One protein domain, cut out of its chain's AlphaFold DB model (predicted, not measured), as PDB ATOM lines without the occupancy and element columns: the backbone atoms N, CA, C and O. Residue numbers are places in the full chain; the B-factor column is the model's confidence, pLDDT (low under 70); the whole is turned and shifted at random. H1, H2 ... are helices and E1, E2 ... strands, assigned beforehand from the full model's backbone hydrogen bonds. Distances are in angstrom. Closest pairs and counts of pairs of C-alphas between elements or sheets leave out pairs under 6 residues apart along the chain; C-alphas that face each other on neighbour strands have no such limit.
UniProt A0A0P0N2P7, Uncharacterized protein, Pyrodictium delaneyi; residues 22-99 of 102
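AT A GLANCE: This is residues 22 to 99 of the 102 residues of an uncharacterized protein of Pyrodictium delaneyi (UniProt A0A0P0N2P7). A small helical body is built round H2 in its middle, with H3 and H4 packed on it and H5 at one end of the longest axis; towards the other end lie H1 and a short hairpin, E1 and E2. The printed part has 78 residues with five named helices and two named strands, in the order H1, E1, E2, H2, H3, H4, H5. The sheet is antiparallel and the class mostly helix. The whole is compact, radius of gyration of the C-alphas 12.4 A, and only just elongated, spanning 37 by 25 by 24 A.

HOW THE PARTS SIT: H1, residues 25 to 30, is apart from H3, residues 58 to 69. E1, residues 32 to 35, and E2, residues 38 to 40, form an antiparallel hairpin; N 32 and O 40, 2.8 A apart, are within hydrogen-bond range. H2, residues 43 to 52, the hub, touches H3 at a shallow tilt of 21 degrees, a helical hairpin; their closest C-alphas, Val 47 and Val 62, are 5.9 A apart. H2 touches H4, residues 75 to 84, at 32 degrees, only just shallow; the closest C-alphas, Glu 44 and Met 78, are 5.7 A apart. H4 and H5, residues 88 to 97, form a helical hairpin at 37 degrees, only just steep; the closest C-alphas, Ala 82 and Glu 88, are 4.9 A apart. The helix packing is part aligned, part crossed. In all five helices every O i to N i+4 pair is within hydrogen-bond range.

IN THESE COORDINATES: H1 begins at C-alpha 25 (-4.188, 14.803, -14.390). H2 measures 14.2 A, H3 16.7 A, H4 14.3 A and H5 14.2 A. H5 ends at C-alpha 97 (-0.687, 42.999, -27.044).

THE WHOLE: The farthest C-alphas, Gly 36 and Gly 99, are 39.0 A apart. The printed part has no cut, and its links are tight. Residues 54 to 61 have pLDDT under 70.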
ATOM      1  N   ILE A  22       2.048  22.710 -12.497       72.31
ATOM      2  CA  ILE A  22       1.120  22.530 -13.623       72.31
ATOM      3  C   ILE A  22       1.217  21.125 -14.233       72.31
ATOM      4  O   ILE A  22       0.831  20.916 -15.378       72.31
ATOM      5  N   LEU A  23       1.779  20.160 -13.503       78.88
ATOM      6  CA  LEU A  23       1.834  18.767 -13.940       78.88
ATOM      7  C   LEU A  23       0.796  17.955 -13.159       78.88
ATOM      8  O   LEU A  23       1.101  17.393 -12.112       78.88
ATOM      9  N   ASP A  24      -0.447  17.981 -13.640       86.00
ATOM     10  CA  ASP A  24      -1.620  17.344 -13.033       86.00
ATOM     11  C   ASP A  24      -2.375  16.447 -14.032       86.00
ATOM     12  O   ASP A  24      -2.045  16.386 -15.213       86.00
ATOM     13  N   GLU A  25      -3.399  15.732 -13.561       89.00
ATOM     14  CA  GLU A  25      -4.188  14.803 -14.390       89.00
ATOM     15  C   GLU A  25      -4.824  15.494 -15.607       89.00
ATOM     16  O   GLU A  25      -4.923  14.912 -16.685       89.00
ATOM     17  N   GLU A  26      -5.241  16.753 -15.458       90.88
ATOM     18  CA  GLU A  26      -5.778  17.535 -16.570       90.88
ATOM     19  C   GLU A  26      -4.689  17.900 -17.577       90.88
ATOM     20  O   GLU A  26      -4.960  17.927 -18.780       90.88
ATOM     21  N   TRP A  27      -3.456  18.134 -17.114       89.56
ATOM     22  CA  TRP A  27      -2.332  18.311 -18.012       89.56
ATOM     23  C   TRP A  27      -2.108  17.057 -18.863       89.56
ATOM     24  O   TRP A  27      -2.081  17.113 -20.093       89.56
ATOM     25  N   GLU A  28      -2.018  15.902 -18.208       88.50
ATOM     26  CA  GLU A  28      -1.839  14.616 -18.883       88.50
ATOM     27  C   GLU A  28      -2.980  14.327 -19.870       88.50
ATOM     28  O   GLU A  28      -2.726  13.897 -20.994       88.50
ATOM     29  N   ALA A  29      -4.226  14.638 -19.498       91.81
ATOM     30  CA  ALA A  29      -5.396  14.441 -20.349       91.81
ATOM     31  C   ALA A  29      -5.428  15.358 -21.586       91.81
ATOM     32  O   ALA A  29      -5.975  14.975 -22.621       91.81
ATOM     33  N   ARG A  30      -4.866  16.571 -21.491       92.44
ATOM     34  CA  ARG A  30      -4.777  17.525 -22.612       92.44
ATOM     35  C   ARG A  30      -3.529  17.323 -23.471       92.44
ATOM     36  O   ARG A  30      -3.453  17.891 -24.564       92.44
ATOM     37  N   ALA A  31      -2.554  16.550 -23.001       91.69
ATOM     38  CA  ALA A  31      -1.348  16.255 -23.753       91.69
ATOM     39  C   ALA A  31      -1.636  15.278 -24.904       91.69
ATOM     40  O   ALA A  31      -2.313  14.261 -24.754       91.69
ATOM     41  N   LEU A  32      -1.076  15.567 -26.076       92.38
ATOM     42  CA  LEU A  32      -1.164  14.687 -27.232       92.38
ATOM     43  C   LEU A  32      -0.088  13.602 -27.131       92.38
ATOM     44  O   LEU A  32       1.106  13.895 -27.174       92.38
ATOM     45  N   HIS A  33      -0.495  12.337 -27.041       91.81
ATOM     46  CA  HIS A  33       0.440  11.215 -27.125       91.81
ATOM     47  C   HIS A  33       1.026  11.103 -28.537       91.81
ATOM     48  O   HIS A  33       0.282  11.018 -29.514       91.81
ATOM     49  N   ILE A  34       2.357  11.119 -28.651       93.06
ATOM     50  CA  ILE A  34       3.055  11.026 -29.942       93.06
ATOM     51  C   ILE A  34       3.527   9.592 -30.187       93.06
ATOM     52  O   ILE A  34       3.200   8.993 -31.209       93.06
ATOM     53  N   THR A  35       4.332   9.048 -29.270       90.94
ATOM     54  CA  THR A  35       4.852   7.673 -29.331       90.94
ATOM     55  C   THR A  35       5.526   7.291 -28.015       90.94
ATOM     56  O   THR A  35       6.149   8.137 -27.379       90.94
ATOM     57  N   GLY A  36       5.455   6.024 -27.598       90.50
ATOM     58  CA  GLY A  36       6.110   5.553 -26.369       90.50
ATOM     59  C   GLY A  36       5.758   6.418 -25.151       90.50
ATOM     60  O   GLY A  36       4.584   6.578 -24.839       90.50
ATOM     61  N   ASN A  37       6.769   7.011 -24.506       85.88
ATOM     62  CA  ASN A  37       6.601   7.958 -23.391       85.88
ATOM     63  C   ASN A  37       6.773   9.430 -23.820       85.88
ATOM     64  O   ASN A  37       7.126  10.281 -23.006       85.88
ATOM     65  N   VAL A  38       6.578   9.730 -25.104       84.88
ATOM     66  CA  VAL A  38       6.680  11.078 -25.670       84.88
ATOM     67  C   VAL A  38       5.284  11.670 -25.802       84.88
ATOM     68  O   VAL A  38       4.456  11.191 -26.582       84.88
ATOM     69  N   TYR A  39       5.062  12.745 -25.056       89.00
ATOM     70  CA  TYR A  39       3.824  13.509 -25.049       89.00
ATOM     71  C   TYR A  39       4.113  14.935 -25.496       89.00
ATOM     72  O   TYR A  39       5.120  15.528 -25.104       89.00
ATOM     73  N   LEU A  40       3.233  15.475 -26.332       89.00
ATOM     74  CA  LEU A  40       3.256  16.863 -26.745       89.00
ATOM     75  C   LEU A  40       2.258  17.653 -25.893       89.00
ATOM     76  O   LEU A  40       1.053  17.416 -25.975       89.00
ATOM     77  N   PRO A  41       2.755  18.622 -25.121       89.75
ATOM     78  CA  PRO A  41       1.954  19.651 -24.497       89.75
ATOM     79  C   PRO A  41       0.836  20.269 -25.370       89.75
ATOM     80  O   PRO A  41       1.071  20.595 -26.535       89.75
ATOM     81  N   SER A  42      -0.346  20.508 -24.786       90.75
ATOM     82  CA  SER A  42      -1.386  21.383 -25.355       90.75
ATOM     83  C   SER A  42      -0.823  22.774 -25.681       90.75
ATOM     84  O   SER A  42       0.182  23.217 -25.115       90.75
ATOM     85  N   ILE A  43      -1.469  23.488 -26.602       88.56
ATOM     86  CA  ILE A  43      -0.992  24.810 -27.026       88.56
ATOM     87  C   ILE A  43      -1.115  25.811 -25.879       88.56
ATOM     88  O   ILE A  43      -0.212  26.623 -25.678       88.56
ATOM     89  N   GLU A  44      -2.193  25.729 -25.106       90.06
ATOM     90  CA  GLU A  44      -2.419  26.539 -23.917       90.06
ATOM     91  C   GLU A  44      -1.267  26.393 -22.923       90.06
ATOM     92  O   GLU A  44      -0.649  27.381 -22.528       90.06
ATOM     93  N   ASP A  45      -0.918  25.163 -22.573       89.50
ATOM     94  CA  ASP A  45       0.138  24.882 -21.606       89.50
ATOM     95  C   ASP A  45       1.539  25.172 -22.159       89.50
ATOM     96  O   ASP A  45       2.401  25.635 -21.415       89.50
ATOM     97  N   LEU A  46       1.777  25.009 -23.469       86.94
ATOM     98  CA  LEU A  46       3.007  25.495 -24.112       86.94
ATOM     99  C   LEU A  46       3.170  27.003 -23.927       86.94
ATOM    100  O   LEU A  46       4.276  27.477 -23.662       86.94
ATOM    101  N   VAL A  47       2.083  27.768 -24.049       87.12
ATOM    102  CA  VAL A  47       2.104  29.214 -23.812       87.12
ATOM    103  C   VAL A  47       2.420  29.513 -22.348       87.12
ATOM    104  O   VAL A  47       3.265  30.370 -22.090       87.12
ATOM    105  N   ILE A  48       1.803  28.799 -21.402       88.31
ATOM    106  CA  ILE A  48       2.088  28.942 -19.966       88.31
ATOM    107  C   ILE A  48       3.563  28.645 -19.676       88.31
ATOM    108  O   ILE A  48       4.259  29.509 -19.144       88.31
ATOM    109  N   LEU A  49       4.076  27.495 -20.116       85.88
ATOM    110  CA  LEU A  49       5.474  27.087 -19.942       85.88
ATOM    111  C   LEU A  49       6.456  28.112 -20.528       85.88
ATOM    112  O   LEU A  49       7.451  28.468 -19.894       85.88
ATOM    113  N   LYS A  50       6.169  28.643 -21.722       82.75
ATOM    114  CA  LYS A  50       7.008  29.669 -22.357       82.75
ATOM    115  C   LYS A  50       6.925  31.037 -21.683       82.75
ATOM    116  O   LYS A  50       7.887  31.796 -21.735       82.75
ATOM    117  N   LEU A  51       5.806  31.377 -21.051       84.38
ATOM    118  CA  LEU A  51       5.724  32.581 -20.226       84.38
ATOM    119  C   LEU A  51       6.502  32.407 -18.913       84.38
ATOM    120  O   LEU A  51       7.161  33.355 -18.485       84.38
ATOM    121  N   MET A  52       6.485  31.207 -18.323       82.62
ATOM    122  CA  MET A  52       7.248  30.880 -17.111       82.62
ATOM    123  C   MET A  52       8.766  30.948 -17.323       82.62
ATOM    124  O   MET A  52       9.475  31.376 -16.416       82.62
ATOM    125  N   SER A  53       9.277  30.587 -18.509       77.69
ATOM    126  CA  SER A  53      10.725  30.630 -18.789       77.69
ATOM    127  C   SER A  53      11.308  32.052 -18.792       77.69
ATOM    128  O   SER A  53      12.513  32.236 -18.626       77.69
ATOM    129  N   GLY A  54      10.473  33.081 -18.992       68.75
ATOM    130  CA  GLY A  54      10.898  34.484 -19.021       68.75
ATOM    131  C   GLY A  54      11.775  34.867 -20.224       68.75
ATOM    132  O   GLY A  54      12.250  36.007 -20.306       68.75
ATOM    133  N   GLU A  55      11.991  33.963 -21.185       68.88
ATOM    134  CA  GLU A  55      12.854  34.219 -22.333       68.88
ATOM    135  C   GLU A  55      12.175  35.132 -23.367       68.88
ATOM    136  O   GLU A  55      11.157  34.817 -23.986       68.88
ATOM    137  N   ARG A  56      12.771  36.306 -23.617       58.78
ATOM    138  CA  ARG A  56      12.192  37.329 -24.511       58.78
ATOM    139  C   ARG A  56      11.995  36.859 -25.958       58.78
ATOM    140  O   ARG A  56      11.111  37.389 -26.632       58.78
ATOM    141  N   LYS A  57      12.809  35.911 -26.445       58.06
ATOM    142  CA  LYS A  57      12.700  35.356 -27.809       58.06
ATOM    143  C   LYS A  57      11.470  34.451 -27.963       58.06
ATOM    144  O   LYS A  57      10.844  34.471 -29.022       58.06
ATOM    145  N   ASP A  58      11.056  33.775 -26.896       60.22
ATOM    146  CA  ASP A  58       9.902  32.872 -26.902       60.22
ATOM    147  C   ASP A  58       8.565  33.618 -26.993       60.22
ATOM    148  O   ASP A  58       7.628  33.147 -27.635       60.22
ATOM    149  N   ILE A  59       8.500  34.846 -26.472       65.88
ATOM    150  CA  ILE A  59       7.289  35.683 -26.502       65.88
ATOM    151  C   ILE A  59       6.813  35.968 -27.940       65.88
ATOM    152  O   ILE A  59       5.613  36.109 -28.171       65.88
ATOM    153  N   SER A  60       7.716  36.064 -28.922       69.62
ATOM    154  CA  SER A  60       7.335  36.296 -30.327       69.62
ATOM    155  C   SER A  60       6.656  35.071 -30.950       69.62
ATOM    156  O   SER A  60       5.636  35.199 -31.629       69.62
ATOM    157  N   ASN A  61       7.186  33.877 -30.669       69.69
ATOM    158  CA  ASN A  61       6.626  32.614 -31.150       69.69
ATOM    159  C   ASN A  61       5.287  32.320 -30.475       69.69
ATOM    160  O   ASN A  61       4.317  31.991 -31.153       69.69
ATOM    161  N   VAL A  62       5.215  32.554 -29.163       73.81
ATOM    162  CA  VAL A  62       3.980  32.486 -28.379       73.81
ATOM    163  C   VAL A  62       2.914  33.418 -28.953       73.81
ATOM    164  O   VAL A  62       1.794  32.982 -29.188       73.81
ATOM    165  N   LYS A  63       3.253  34.676 -29.269       73.31
ATOM    166  CA  LYS A  63       2.305  35.596 -29.918       73.31
ATOM    167  C   LYS A  63       1.768  35.038 -31.231       73.31
ATOM    168  O   LYS A  63       0.564  35.077 -31.434       73.31
ATOM    169  N   LYS A  64       2.635  34.523 -32.110       78.19
ATOM    170  CA  LYS A  64       2.201  33.949 -33.393       78.19
ATOM    171  C   LYS A  64       1.272  32.754 -33.194       78.19
ATOM    172  O   LYS A  64       0.213  32.731 -33.812       78.19
ATOM    173  N   ALA A  65       1.648  31.816 -32.325       75.06
ATOM    174  CA  ALA A  65       0.849  30.629 -32.036       75.06
ATOM    175  C   ALA A  65      -0.531  31.007 -31.484       75.06
ATOM    176  O   ALA A  65      -1.547  30.543 -31.992       75.06
ATOM    177  N   VAL A  66      -0.565  31.924 -30.510       79.06
ATOM    178  CA  VAL A  66      -1.814  32.394 -29.909       79.06
ATOM    179  C   VAL A  66      -2.669  33.142 -30.926       79.06
ATOM    180  O   VAL A  66      -3.850  32.858 -31.029       79.06
ATOM    181  N   THR A  67      -2.105  34.055 -31.722       78.75
ATOM    182  CA  THR A  67      -2.879  34.797 -32.732       78.75
ATOM    183  C   THR A  67      -3.448  33.889 -33.823       78.75
ATOM    184  O   THR A  67      -4.569  34.115 -34.260       78.75
ATOM    185  N   GLN A  68      -2.703  32.875 -34.270       81.19
ATOM    186  CA  GLN A  68      -3.150  31.982 -35.345       81.19
ATOM    187  C   GLN A  68      -4.247  31.010 -34.914       81.19
ATOM    188  O   GLN A  68      -5.010  30.565 -35.763       81.19
ATOM    189  N   LYS A  69      -4.311  30.676 -33.624       81.81
ATOM    190  CA  LYS A  69      -5.223  29.660 -33.093       81.81
ATOM    191  C   LYS A  69      -6.175  30.188 -32.033       81.81
ATOM    192  O   LYS A  69      -6.778  29.402 -31.322       81.81
ATOM    193  N   ILE A  70      -6.318  31.507 -31.911       79.44
ATOM    194  CA  ILE A  70      -7.037  32.123 -30.790       79.44
ATOM    195  C   ILE A  70      -8.470  31.602 -30.624       79.44
ATOM    196  O   ILE A  70      -8.938  31.486 -29.499       79.44
ATOM    197  N   GLU A  71      -9.140  31.266 -31.726       80.25
ATOM    198  CA  GLU A  71     -10.509  30.736 -31.735       80.25
ATOM    199  C   GLU A  71     -10.593  29.271 -31.273       80.25
ATOM    200  O   GLU A  71     -11.650  28.824 -30.840       80.25
ATOM    201  N   GLU A  72      -9.482  28.535 -31.340       84.81
ATOM    202  CA  GLU A  72      -9.351  27.148 -30.878       84.81
ATOM    203  C   GLU A  72      -8.854  27.067 -29.427       84.81
ATOM    204  O   GLU A  72      -8.897  25.993 -28.833       84.81
ATOM    205  N   LEU A  73      -8.359  28.178 -28.864       87.44
ATOM    206  CA  LEU A  73      -7.778  28.195 -27.525       87.44
ATOM    207  C   LEU A  73      -8.847  28.266 -26.438       87.44
ATOM    208  O   LEU A  73      -9.707  29.149 -26.418       87.44
ATOM    209  N   ASP A  74      -8.694  27.404 -25.444       91.62
ATOM    210  CA  ASP A  74      -9.451  27.463 -24.204       91.62
ATOM    211  C   ASP A  74      -8.886  28.560 -23.287       91.62
ATOM    212  O   ASP A  74      -8.025  28.346 -22.427       91.62
ATOM    213  N   LEU A  75      -9.377  29.786 -23.486       89.12
ATOM    214  CA  LEU A  75      -8.954  30.946 -22.699       89.12
ATOM    215  C   LEU A  75      -9.273  30.798 -21.207       89.12
ATOM    216  O   LEU A  75      -8.515  31.299 -20.374       89.12
ATOM    217  N   ALA A  76     -10.368  30.120 -20.854       91.00
ATOM    218  CA  ALA A  76     -10.742  29.912 -19.458       91.00
ATOM    219  C   ALA A  76      -9.713  29.019 -18.756       91.00
ATOM    220  O   ALA A  76      -9.244  29.353 -17.662       91.00
ATOM    221  N   TYR A  77      -9.299  27.941 -19.423       93.06
ATOM    222  CA  TYR A  77      -8.210  27.094 -18.963       93.06
ATOM    223  C   TYR A  77      -6.898  27.869 -18.840       93.06
ATOM    224  O   TYR A  77      -6.307  27.888 -17.761       93.06
ATOM    225  N   MET A  78      -6.480  28.596 -19.883       91.31
ATOM    226  CA  MET A  78      -5.242  29.386 -19.849       91.31
ATOM    227  C   MET A  78      -5.192  30.371 -18.678       91.31
ATOM    228  O   MET A  78      -4.161  30.502 -18.020       91.31
ATOM    229  N   LEU A  79      -6.297  31.074 -18.407       92.00
ATOM    230  CA  LEU A  79      -6.380  32.021 -17.294       92.00
ATOM    231  C   LEU A  79      -6.233  31.319 -15.941       92.00
ATOM    232  O   LEU A  79      -5.553  31.842 -15.057       92.00
ATOM    233  N   ARG A  80      -6.834  30.135 -15.781       92.69
ATOM    234  CA  ARG A  80      -6.684  29.330 -14.566       92.69
ATOM    235  C   ARG A  80      -5.248  28.826 -14.398       92.69
ATOM    236  O   ARG A  80      -4.674  29.040 -13.334       92.69
ATOM    237  N   ARG A  81      -4.631  28.269 -15.445       91.44
ATOM    238  CA  ARG A  81      -3.227  27.814 -15.403       91.44
ATOM    239  C   ARG A  81      -2.258  28.954 -15.118       91.44
ATOM    240  O   ARG A  81      -1.337  28.810 -14.321       91.44
ATOM    241  N   ALA A  82      -2.493  30.127 -15.704       91.12
ATOM    242  CA  ALA A  82      -1.688  31.307 -15.415       91.12
ATOM    243  C   ALA A  82      -1.795  31.751 -13.952       91.12
ATOM    244  O   ALA A  82      -0.804  32.229 -13.400       91.12
ATOM    245  N   ARG A  83      -2.963  31.583 -13.318       91.31
ATOM    246  CA  ARG A  83      -3.151  31.824 -11.879       91.31
ATOM    247  C   ARG A  83      -2.377  30.835 -11.029       91.31
ATOM    248  O   ARG A  83      -1.655  31.257 -10.132       91.31
ATOM    249  N   GLU A  84      -2.496  29.550 -11.332       89.19
ATOM    250  CA  GLU A  84      -1.789  28.473 -10.628       89.19
ATOM    251  C   GLU A  84      -0.263  28.637 -10.732       89.19
ATOM    252  O   GLU A  84       0.454  28.435  -9.755       89.19
ATOM    253  N   ALA A  85       0.228  29.113 -11.880       87.25
ATOM    254  CA  ALA A  85       1.638  29.423 -12.108       87.25
ATOM    255  C   ALA A  85       2.076  30.826 -11.621       87.25
ATOM    256  O   ALA A  85       3.259  31.153 -11.701       87.25
ATOM    257  N   GLY A  86       1.159  31.678 -11.143       88.81
ATOM    258  CA  GLY A  86       1.471  33.037 -10.675       88.81
ATOM    259  C   GLY A  86       1.888  34.036 -11.769       88.81
ATOM    260  O   GLY A  86       2.512  35.052 -11.461       88.81
ATOM    261  N   ILE A  87       1.544  33.777 -13.035       90.06
ATOM    262  CA  ILE A  87       1.937  34.562 -14.225       90.06
ATOM    263  C   ILE A  87       0.758  35.296 -14.893       90.06
ATOM    264  O   ILE A  87       0.785  35.639 -16.078       90.06
ATOM    265  N   GLU A  88      -0.322  35.538 -14.152       91.56
ATOM    266  CA  GLU A  88      -1.556  36.158 -14.665       91.56
ATOM    267  C   GLU A  88      -1.287  37.512 -15.336       91.56
ATOM    268  O   GLU A  88      -1.879  37.850 -16.363       91.56
ATOM    269  N   LYS A  89      -0.356  38.297 -14.781       90.06
ATOM    270  CA  LYS A  89      -0.002  39.622 -15.308       90.06
ATOM    271  C   LYS A  89       0.755  39.520 -16.629       90.06
ATOM    272  O   LYS A  89       0.629  40.414 -17.469       90.06
ATOM    273  N   GLU A  90       1.582  38.499 -16.795       88.94
ATOM    274  CA  GLU A  90       2.355  38.192 -17.993       88.94
ATOM    275  C   GLU A  90       1.413  37.745 -19.106       88.94
ATOM    276  O   GLU A  90       1.462  38.310 -20.204       88.94
ATOM    277  N   LEU A  91       0.495  36.820 -18.796       89.38
ATOM    278  CA  LEU A  91      -0.534  36.376 -19.730       89.38
ATOM    279  C   LEU A  91      -1.444  37.542 -20.141       89.38
ATOM    280  O   LEU A  91      -1.629  37.788 -21.330       89.38
ATOM    281  N   ALA A  92      -1.938  38.343 -19.194       89.38
ATOM    282  CA  ALA A  92      -2.775  39.503 -19.506       89.38
ATOM    283  C   ALA A  92      -2.041  40.538 -20.380       89.38
ATOM    284  O   ALA A  92      -2.622  41.118 -21.301       89.38
ATOM    285  N   ARG A  93      -0.740  40.764 -20.133       88.56
ATOM    286  CA  ARG A  93       0.107  41.621 -20.983       88.56
ATOM    287  C   ARG A  93       0.249  41.056 -22.396       88.56
ATOM    288  O   ARG A  93       0.256  41.838 -23.348       88.56
ATOM    289  N   LEU A  94       0.389  39.739 -22.540       86.56
ATOM    290  CA  LEU A  94       0.445  39.063 -23.834       86.56
ATOM    291  C   LEU A  94      -0.880  39.222 -24.590       86.56
ATOM    292  O   LEU A  94      -0.861  39.750 -25.699       86.56
ATOM    293  N   LEU A  95      -2.000  38.842 -23.968       86.56
ATOM    294  CA  LEU A  95      -3.345  38.889 -24.556       86.56
ATOM    295  C   LEU A  95      -3.727  40.311 -24.994       86.56
ATOM    296  O   LEU A  95      -4.174  40.531 -26.118       86.56
ATOM    297  N   ARG A  96      -3.413  41.320 -24.172       86.88
ATOM    298  CA  ARG A  96      -3.616  42.729 -24.540       86.88
ATOM    299  C   ARG A  96      -2.811  43.140 -25.773       86.88
ATOM    300  O   ARG A  96      -3.306  43.889 -26.607       86.88
ATOM    301  N   ARG A  97      -1.563  42.671 -25.902       83.44
ATOM    302  CA  ARG A  97      -0.687  42.999 -27.044       83.44
ATOM    303  C   ARG A  97      -1.157  42.386 -28.359       83.44
ATOM    304  O   ARG A  97      -0.780  42.905 -29.403       83.44
ATOM    305  N   ILE A  98      -1.914  41.296 -28.307       82.25
ATOM    306  CA  ILE A  98      -2.483  40.636 -29.488       82.25
ATOM    307  C   ILE A  98      -3.929  41.074 -29.773       82.25
ATOM    308  O   ILE A  98      -4.525  40.593 -30.726       82.25
ATOM    309  N   GLY A  99      -4.486  41.996 -28.978       79.25
ATOM    310  CA  GLY A  99      -5.831  42.538 -29.190       79.25
ATOM    311  C   GLY A  99      -6.971  41.651 -28.683       79.25
ATOM    312  O   GLY A  99      -8.128  41.926 -28.995       79.25
TER     313      GLY A  99